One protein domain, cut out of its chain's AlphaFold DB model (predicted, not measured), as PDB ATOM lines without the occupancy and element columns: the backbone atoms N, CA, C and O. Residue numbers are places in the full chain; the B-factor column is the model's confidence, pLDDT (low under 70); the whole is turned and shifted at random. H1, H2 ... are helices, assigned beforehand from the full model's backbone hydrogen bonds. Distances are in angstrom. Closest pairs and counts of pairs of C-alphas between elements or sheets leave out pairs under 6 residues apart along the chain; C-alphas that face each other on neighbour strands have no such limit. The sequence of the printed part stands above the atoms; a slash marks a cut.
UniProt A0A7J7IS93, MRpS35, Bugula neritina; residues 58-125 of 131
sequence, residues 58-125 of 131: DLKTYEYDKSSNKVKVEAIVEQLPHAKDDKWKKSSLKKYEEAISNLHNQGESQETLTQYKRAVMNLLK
ATOM      1  N   ASP A  58     111.769 107.987  88.811       85.00
ATOM      2  CA  ASP A  58     110.785 106.989  89.226       85.00
ATOM      3  C   ASP A  58     109.672 106.802  88.184       85.00
ATOM      4  O   ASP A  58     109.007 105.758  88.158       85.00
ATOM      5  N   LEU A  59     109.419 107.807  87.337       83.12
ATOM      6  CA  LEU A  59     108.362 107.782  86.324       83.12
ATOM      7  C   LEU A  59     108.642 106.702  85.269       83.12
ATOM      8  O   LEU A  59     109.678 106.694  84.616       83.12
ATOM      9  N   LYS A  60     107.677 105.796  85.072       81.00
ATOM     10  CA  LYS A  60     107.786 104.725  84.065       81.00
ATOM     11  C   LYS A  60     107.602 105.224  82.637       81.00
ATOM     12  O   LYS A  60     108.092 104.604  81.701       81.00
ATOM     13  N   THR A  61     106.843 106.298  82.483       82.69
ATOM     14  CA  THR A  61     106.524 106.904  81.199       82.69
ATOM     15  C   THR A  61     106.935 108.357  81.235       82.69
ATOM     16  O   THR A  61     106.718 109.061  82.222       82.69
ATOM     17  N   TYR A  62     107.498 108.813  80.130       86.25
ATOM     18  CA  TYR A  62     107.745 110.214  79.899       86.25
ATOM     19  C   TYR A  62     106.416 110.960  79.757       86.25
ATOM     20  O   TYR A  62     105.617 110.672  78.862       86.25
ATOM     21  N   GLU A  63     106.205 111.937  80.637       84.31
ATOM     22  CA  GLU A  63     105.086 112.875  80.587       84.31
ATOM     23  C   GLU A  63     105.600 114.243  80.131       84.31
ATOM     24  O   GLU A  63     106.346 114.917  80.850       84.31
ATOM     25  N   TYR A  64     105.197 114.668  78.930       84.81
ATOM     26  CA  TYR A  64     105.655 115.928  78.345       84.81
ATOM     27  C   TYR A  64     105.315 117.142  79.217       84.81
ATOM     28  O   TYR A  64     106.162 118.017  79.409       84.81
ATOM     29  N   ASP A  65     104.121 117.167  79.810       82.69
ATOM     30  CA  ASP A  65     103.646 118.287  80.623       82.69
ATOM     31  C   ASP A  65     104.485 118.558  81.875       82.69
ATOM     32  O   ASP A  65     104.620 119.713  82.279       82.69
ATOM     33  N   LYS A  66     105.078 117.516  82.465       79.75
ATOM     34  CA  LYS A  66     105.961 117.629  83.638       79.75
ATOM     35  C   LYS A  66     107.434 117.788  83.256       79.75
ATOM     36  O   LYS A  66     108.295 117.907  84.125       79.75
ATOM     37  N   SER A  67     107.749 117.759  81.962       82.94
ATOM     38  CA  SER A  67     109.124 117.779  81.475       82.94
ATOM     39  C   SER A  67     109.698 119.197  81.391       82.94
ATOM     40  O   SER A  67     109.012 120.163  81.053       82.94
ATOM     41  N   SER A  68     111.017 119.313  81.578       83.38
ATOM     42  CA  SER A  68     111.743 120.568  81.319       83.38
ATOM     43  C   SER A  68     111.722 120.987  79.840       83.38
ATOM     44  O   SER A  68     111.993 122.146  79.518       83.38
ATOM     45  N   ASN A  69     111.395 120.060  78.933       84.19
ATOM     46  CA  ASN A  69     111.333 120.319  77.498       84.19
ATOM     47  C   ASN A  69     110.179 121.253  77.138       84.19
ATOM     48  O   ASN A  69     110.366 122.105  76.275       84.19
ATOM     49  N   LYS A  70     109.036 121.154  77.826       87.69
ATOM     50  CA  LYS A  70     107.886 122.034  77.592       87.69
ATOM     51  C   LYS A  70     108.261 123.507  77.734       87.69
ATOM     52  O   LYS A  70     108.089 124.271  76.791       87.69
ATOM     53  N   VAL A  71     108.890 123.868  78.855       86.69
ATOM     54  CA  VAL A  71     109.320 125.248  79.142       86.69
ATOM     55  C   VAL A  71     110.297 125.761  78.082       86.69
ATOM     56  O   VAL A  71     110.163 126.878  77.590       86.69
ATOM     57  N   LYS A  72     111.275 124.934  77.686       89.25
ATOM     58  CA  LYS A  72     112.272 125.309  76.669       89.25
ATOM     59  C   LYS A  72     111.631 125.535  75.303       89.25
ATOM     60  O   LYS A  72     111.967 126.492  74.613       89.25
ATOM     61  N   VAL A  73     110.725 124.649  74.905       88.38
ATOM     62  CA  VAL A  73     110.082 124.690  73.591       88.38
ATOM     63  C   VAL A  73     109.092 125.842  73.510       88.38
ATOM     64  O   VAL A  73     109.092 126.560  72.515       88.38
ATOM     65  N   GLU A  74     108.302 126.075  74.555       86.50
ATOM     66  CA  GLU A  74     107.407 127.230  74.634       86.50
ATOM     67  C   GLU A  74     108.192 128.546  74.550       86.50
ATOM     68  O   GLU A  74     107.834 129.403  73.741       86.50
ATOM     69  N   ALA A  75     109.320 128.662  75.263       87.88
ATOM     70  CA  ALA A  75     110.195 129.832  75.187       87.88
ATOM     71  C   ALA A  75     110.769 130.062  73.775       87.88
ATOM     72  O   ALA A  75     110.810 131.198  73.302       87.88
ATOM     73  N   ILE A  76     111.180 128.999  73.073       87.69
ATOM     74  CA  ILE A  76     111.641 129.098  71.677       87.69
ATOM     75  C   ILE A  76     110.493 129.550  70.770       87.69
ATOM     76  O   ILE A  76     110.670 130.442  69.944       87.69
ATOM     77  N   VAL A  77     109.310 128.951  70.923       86.81
ATOM     78  CA  VAL A  77     108.147 129.241  70.078       86.81
ATOM     79  C   VAL A  77     107.677 130.684  70.243       86.81
ATOM     80  O   VAL A  77     107.265 131.291  69.259       86.81
ATOM     81  N   GLU A  78     107.772 131.260  71.440       86.44
ATOM     82  CA  GLU A  78     107.438 132.667  71.695       86.44
ATOM     83  C   GLU A  78     108.385 133.661  71.016       86.44
ATOM     84  O   GLU A  78     107.963 134.759  70.655       86.44
ATOM     85  N   GLN A  79     109.638 133.272  70.778       86.38
ATOM     86  CA  GLN A  79     110.624 134.106  70.083       86.38
ATOM     87  C   GLN A  79     110.467 134.072  68.555       86.38
ATOM     88  O   GLN A  79     111.092 134.868  67.849       86.38
ATOM     89  N   LEU A  80     109.641 133.172  68.014       84.38
ATOM     90  CA  LEU A  80     109.460 133.047  66.572       84.38
ATOM     91  C   LEU A  80     108.550 134.159  66.017       84.38
ATOM     92  O   LEU A  80     107.498 134.459  66.581       84.38
ATOM     93  N   PRO A  81     108.858 134.716  64.831       78.69
ATOM     94  CA  PRO A  81     108.092 135.823  64.244       78.69
ATOM     95  C   PRO A  81     106.633 135.464  63.906       78.69
ATOM     96  O   PRO A  81     105.796 136.342  63.708       78.69
ATOM     97  N   HIS A  82     106.315 134.172  63.844       76.88
ATOM     98  CA  HIS A  82     104.992 133.624  63.543       76.88
ATOM     99  C   HIS A  82     104.262 133.078  64.783       76.88
ATOM    100  O   HIS A  82     103.213 132.454  64.637       76.88
ATOM    101  N   ALA A  83     104.763 133.356  65.992       73.25
ATOM    102  CA  ALA A  83     104.130 132.986  67.260       73.25
ATOM    103  C   ALA A  83     102.703 133.538  67.433       73.25
ATOM    104  O   ALA A  83     101.933 133.000  68.220       73.25
ATOM    105  N   LYS A  84     102.344 134.596  66.689       74.81
ATOM    106  CA  LYS A  84     101.013 135.229  66.708       74.81
ATOM    107  C   LYS A  84      99.898 134.350  66.124       74.81
ATOM    108  O   LYS A  84      98.727 134.659  66.315       74.81
ATOM    109  N   ASP A  85     100.240 133.294  65.384       83.25
ATOM    110  CA  ASP A  85      99.268 132.328  64.872       83.25
ATOM    111  C   ASP A  85      99.008 131.234  65.922       83.25
ATOM    112  O   ASP A  85      99.679 130.197  65.956       83.25
ATOM    113  N   ASP A  86      98.010 131.468  66.777       81.69
ATOM    114  CA  ASP A  86      97.598 130.534  67.835       81.69
ATOM    115  C   ASP A  86      97.192 129.156  67.294       81.69
ATOM    116  O   ASP A  86      97.430 128.123  67.933       81.69
ATOM    117  N   LYS A  87      96.606 129.108  66.090       84.44
ATOM    118  CA  LYS A  87      96.176 127.851  65.468       84.44
ATOM    119  C   LYS A  87      97.389 127.016  65.069       84.44
ATOM    120  O   LYS A  87      97.428 125.812  65.343       84.44
ATOM    121  N   TRP A  88      98.386 127.645  64.450       84.50
ATOM    122  CA  TRP A  88      99.656 126.999  64.126       84.50
ATOM    123  C   TRP A  88     100.417 126.576  65.386       84.50
ATOM    124  O   TRP A  88     100.896 125.439  65.438       84.50
ATOM    125  N   LYS A  89     100.486 127.448  66.403       83.38
ATOM    126  CA  LYS A  89     101.189 127.193  67.670       83.38
ATOM    127  C   LYS A  89     100.643 125.937  68.341       83.38
ATOM    128  O   LYS A  89     101.394 124.994  68.588       83.38
ATOM    129  N   LYS A  90      99.322 125.863  68.528       85.44
ATOM    130  CA  LYS A  90      98.660 124.704  69.143       85.44
ATOM    131  C   LYS A  90      98.843 123.421  68.328       85.44
ATOM    132  O   LYS A  90      99.096 122.364  68.898       85.44
ATOM    133  N   SER A  91      98.733 123.498  66.999       87.62
ATOM    134  CA  SER A  91      98.888 122.315  66.141       87.62
ATOM    135  C   SER A  91     100.324 121.785  66.118       87.62
ATOM    136  O   SER A  91     100.523 120.571  66.147       87.62
ATOM    137  N   SER A  92     101.314 122.674  66.062       86.50
ATOM    138  CA  SER A  92     102.727 122.296  65.961       86.50
ATOM    139  C   SER A  92     103.271 121.782  67.290       86.50
ATOM    140  O   SER A  92     103.967 120.770  67.299       86.50
ATOM    141  N   LEU A  93     102.887 122.413  68.407       87.38
ATOM    142  CA  LEU A  93     103.235 121.947  69.752       87.38
ATOM    143  C   LEU A  93     102.687 120.550  70.023       87.38
ATOM    144  O   LEU A  93     103.434 119.697  70.482       87.38
ATOM    145  N   LYS A  94     101.429 120.284  69.647       90.25
ATOM    146  CA  LYS A  94     100.832 118.956  69.821       90.25
ATOM    147  C   LYS A  94     101.581 117.873  69.034       90.25
ATOM    148  O   LYS A  94     101.875 116.812  69.564       90.25
ATOM    149  N   LYS A  95     101.945 118.151  67.776       91.00
ATOM    150  CA  LYS A  95     102.730 117.209  66.954       91.00
ATOM    151  C   LYS A  95     104.120 116.950  67.533       91.00
ATOM    152  O   LYS A  95     104.630 115.840  67.428       91.00
ATOM    153  N   TYR A  96     104.743 117.980  68.097       92.06
ATOM    154  CA  TYR A  96     106.032 117.853  68.766       92.06
ATOM    155  C   TYR A  96     105.920 117.033  70.055       92.06
ATOM    156  O   TYR A  96     106.704 116.110  70.243       92.06
ATOM    157  N   GLU A  97     104.923 117.329  70.887       92.06
ATOM    158  CA  GLU A  97     104.594 116.595  72.110       92.06
ATOM    159  C   GLU A  97     104.369 115.102  71.836       92.06
ATOM    160  O   GLU A  97     104.960 114.255  72.506       92.06
ATOM    161  N   GLU A  98     103.567 114.773  70.822       91.81
ATOM    162  CA  GLU A  98     103.327 113.389  70.403       91.81
ATOM    163  C   GLU A  98     104.638 112.714  69.966       91.81
ATOM    164  O   GLU A  98     104.947 111.607  70.405       91.81
ATOM    165  N   ALA A  99     105.456 113.393  69.155       92.56
ATOM    166  CA  ALA A  99     106.702 112.827  68.644       92.56
ATOM    167  C   ALA A  99     107.759 112.599  69.738       92.56
ATOM    168  O   ALA A  99     108.403 111.551  69.747       92.56
ATOM    169  N   ILE A 100     107.938 113.547  70.665       91.50
ATOM    170  CA  ILE A 100     108.903 113.399  71.765       91.50
ATOM    171  C   ILE A 100     108.438 112.362  72.791       91.50
ATOM    172  O   ILE A 100     109.251 111.594  73.299       91.50
ATOM    173  N   SER A 101     107.129 112.285  73.046       91.38
ATOM    174  CA  SER A 101     106.565 111.268  73.936       91.38
ATOM    175  C   SER A 101     106.730 109.870  73.348       91.38
ATOM    176  O   SER A 101     107.131 108.957  74.065       91.38
ATOM    177  N   ASN A 102     106.500 109.699  72.043       91.62
ATOM    178  CA  ASN A 102     106.744 108.425  71.364       91.62
ATOM    179  C   ASN A 102     108.228 108.049  71.389       91.62
ATOM    180  O   ASN A 102     108.549 106.908  71.696       91.62
ATOM    181  N   LEU A 103     109.127 109.005  71.132       92.12
ATOM    182  CA  LEU A 103     110.571 108.765  71.169       92.12
ATOM    183  C   LEU A 103     111.031 108.244  72.540       92.12
ATOM    184  O   LEU A 103     111.768 107.265  72.605       92.12
ATOM    185  N   HIS A 104     110.572 108.859  73.633       88.88
ATOM    186  CA  HIS A 104     110.958 108.431  74.978       88.88
ATOM    187  C   HIS A 104     110.252 107.151  75.447       88.88
ATOM    188  O   HIS A 104     110.873 106.349  76.137       88.88
ATOM    189  N   ASN A 105     108.978 106.947  75.095       89.62
ATOM    190  CA  ASN A 105     108.186 105.823  75.612       89.62
ATOM    191  C   ASN A 105     108.301 104.544  74.769       89.62
ATOM    192  O   ASN A 105     108.223 103.450  75.318       89.62
ATOM    193  N   GLN A 106     108.451 104.663  73.447       87.62
ATOM    194  CA  GLN A 106     108.560 103.520  72.524       87.62
ATOM    195  C   GLN A 106     110.015 103.194  72.163       87.62
ATOM    196  O   GLN A 106     110.284 102.149  71.575       87.62
ATOM    197  N   GLY A 107     110.949 104.078  72.525       87.00
ATOM    198  CA  GLY A 107     112.372 103.932  72.261       87.00
ATOM    199  C   GLY A 107     112.846 104.616  70.978       87.00
ATOM    200  O   GLY A 107     112.080 105.109  70.138       87.00
ATOM    201  N   GLU A 108     114.168 104.645  70.834       89.50
ATOM    202  CA  GLU A 108     114.845 105.260  69.698       89.50
ATOM    203  C   GLU A 108     114.880 104.295  68.508       89.50
ATOM    204  O   GLU A 108     115.589 103.290  68.504       89.50
ATOM    205  N   SER A 109     114.109 104.613  67.471       90.31
ATOM    206  CA  SER A 109     114.101 103.920  66.187       90.31
ATOM    207  C   SER A 109     114.261 104.936  65.058       90.31
ATOM    208  O   SER A 109     114.021 106.135  65.228       90.31
ATOM    209  N   GLN A 110     114.640 104.473  63.865       90.25
ATOM    210  CA  GLN A 110     114.761 105.357  62.701       90.25
ATOM    211  C   GLN A 110     113.444 106.095  62.408       90.25
ATOM    212  O   GLN A 110     113.447 107.249  61.970       90.25
ATOM    213  N   GLU A 111     112.313 105.449  62.683       89.44
ATOM    214  CA  GLU A 111     110.984 106.021  62.513       89.44
ATOM    215  C   GLU A 111     110.693 107.097  63.562       89.44
ATOM    216  O   GLU A 111     110.324 108.211  63.179       89.44
ATOM    217  N   THR A 112     110.913 106.818  64.856       90.44
ATOM    218  CA  THR A 112     110.652 107.791  65.934       90.44
ATOM    219  C   THR A 112     111.569 109.008  65.817       90.44
ATOM    220  O   THR A 112     111.105 110.146  65.925       90.44
ATOM    221  N   LEU A 113     112.837 108.807  65.443       91.44
ATOM    222  CA  LEU A 113     113.779 109.891  65.150       91.44
ATOM    223  C   LEU A 113     113.348 110.729  63.942       91.44
ATOM    224  O   LEU A 113     113.429 111.959  63.970       91.44
ATOM    225  N   THR A 114     112.849 110.093  62.879       91.69
ATOM    226  CA  THR A 114     112.361 110.807  61.689       91.69
ATOM    227  C   THR A 114     111.093 111.606  61.996       91.69
ATOM    228  O   THR A 114     110.951 112.738  61.525       91.69
ATOM    229  N   GLN A 115     110.176 111.052  62.793       91.25
ATOM    230  CA  GLN A 115     108.967 111.744  63.245       91.25
ATOM    231  C   GLN A 115     109.316 112.964  64.100       91.25
ATOM    232  O   GLN A 115     108.834 114.061  63.809       91.25
ATOM    233  N   TYR A 116     110.216 112.805  65.072       92.81
ATOM    234  CA  TYR A 116     110.721 113.905  65.891       92.81
ATOM    235  C   TYR A 116     111.392 114.989  65.039       92.81
ATOM    236  O   TYR A 116     111.028 116.164  65.117       92.81
ATOM    237  N   LYS A 117     112.292 114.597  64.128       92.00
ATOM    238  CA  LYS A 117     112.959 115.501  63.181       92.00
ATOM    239  C   LYS A 117     111.950 116.314  62.355       92.00
ATOM    240  O   LYS A 117     112.100 117.529  62.222       92.00
ATOM    241  N   ARG A 118     110.912 115.670  61.810       91.00
ATOM    242  CA  ARG A 118     109.840 116.352  61.060       91.00
ATOM    243  C   ARG A 118     109.028 117.290  61.951       91.00
ATOM    244  O   ARG A 118     108.698 118.390  61.515       91.00
ATOM    245  N   ALA A 119     108.711 116.880  63.176       91.38
ATOM    246  CA  ALA A 119     107.964 117.706  64.118       91.38
ATOM    247  C   ALA A 119     108.733 118.986  64.483       91.38
ATOM    248  O   ALA A 119     108.162 120.071  64.407       91.38
ATOM    249  N   VAL A 120     110.037 118.880  64.764       91.19
ATOM    250  CA  VAL A 120     110.913 120.033  65.039       91.19
ATOM    251  C   VAL A 120     111.049 120.945  63.820       91.19
ATOM    252  O   VAL A 120     110.932 122.162  63.948       91.19
ATOM    253  N   MET A 121     111.238 120.392  62.617       88.94
ATOM    254  CA  MET A 121     111.316 121.211  61.401       88.94
ATOM    255  C   MET A 121     110.024 121.982  61.131       88.94
ATOM    256  O   MET A 121     110.077 123.167  60.802       88.94
ATOM    257  N   ASN A 122     108.869 121.342  61.323       87.12
ATOM    258  CA  ASN A 122     107.569 122.000  61.199       87.12
ATOM    259  C   ASN A 122     107.377 123.093  62.260       87.12
ATOM    260  O   ASN A 122     106.824 124.151  61.954       87.12
ATOM    261  N   LEU A 123     107.853 122.850  63.485       87.25
ATOM    262  CA  LEU A 123     107.800 123.804  64.591       87.25
ATOM    263  C   LEU A 123     108.680 125.037  64.342       87.25
ATOM    264  O   LEU A 123     108.310 126.140  64.721       87.25
ATOM    265  N   LEU A 124     109.825 124.871  63.682       86.69
ATOM    266  CA  LEU A 124     110.743 125.970  63.365       86.69
ATOM    267  C   LEU A 124     110.527 126.559  61.958       86.69
ATOM    268  O   LEU A 124     111.228 127.490  61.569       86.69
ATOM    269  N   LYS A 125     109.573 126.019  61.185       83.88
ATOM    270  CA  LYS A 125     109.327 126.342  59.765       83.88
ATOM    271  C   LYS A 125     110.590 126.283  58.894       83.88
ATOM    272  O   LYS A 125     110.768 127.090  57.982       83.88
TER     273      LYS A 125
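What this domain is: This is residues 58 to 125 of the 131 residues of the protein "MRpS35" of Bugula neritina (UniProt A0A7J7IS93). The longest helix, H2, folds back into H3 to make a helical hairpin, two helices side by side, and the shorter H1 is set more loosely alongside it, coming near both at its last turn, by Val 77, at the hairpin's open end. Ahead of H1, residues 58 to 67 make a lead-in with no named element. The printed part has 68 residues, with three named helices in the order H1, H2, H3 and no named strand; its class is all helix. It is compact, with a radius of gyration of the C-alphas of 12.3 A, and spans 35 by 26 by 16 A.

How they stand to each other: H2, residues 86 to 106, and H3, residues 110 to 124, touch and form a helical hairpin, running opposite ways at a shallow tilt of 22 degrees. Their closest C-alphas, those of Ala 99 and Tyr 116, are 5.0 A apart. H1, residues 68 to 78, is close to H2 but not clearly touching: the closest C-alphas, those of Val 77 and Lys 89, are 7.6 A apart. These two run opposite ways at a shallow tilt of 26 degrees. H1 and H3 are also close but not clearly touching, with the closest C-alphas, those of Val 77 and Leu 123, 7.7 A apart. They run the same way at a tilt of 37 degrees, only just steep. In H1, H2 and H3 every O i to N i+4 pair is within hydrogen-bond range.

Where its parts are: H2 measures 29.5 A from first to last C-alpha, from C-alpha 86 at (97.598, 130.534, 67.835) to C-alpha 106. H3 measures 21.0 A and ends with C-alpha 124 at (110.743, 125.970, 63.365). H1 measures 16.0 A and begins with C-alpha 68 at (111.743, 120.568, 81.319).

The domain as a whole: The C-alphas farthest apart, those of Asp 58 and Pro 81, are 38.2 A apart. The link from H2 to H3 is tight, with 3 residues, and the link from H1 to H2 is short, with 7. The printed part has no cut. Its mean pLDDT is 86.9, and no printed residue is under 70.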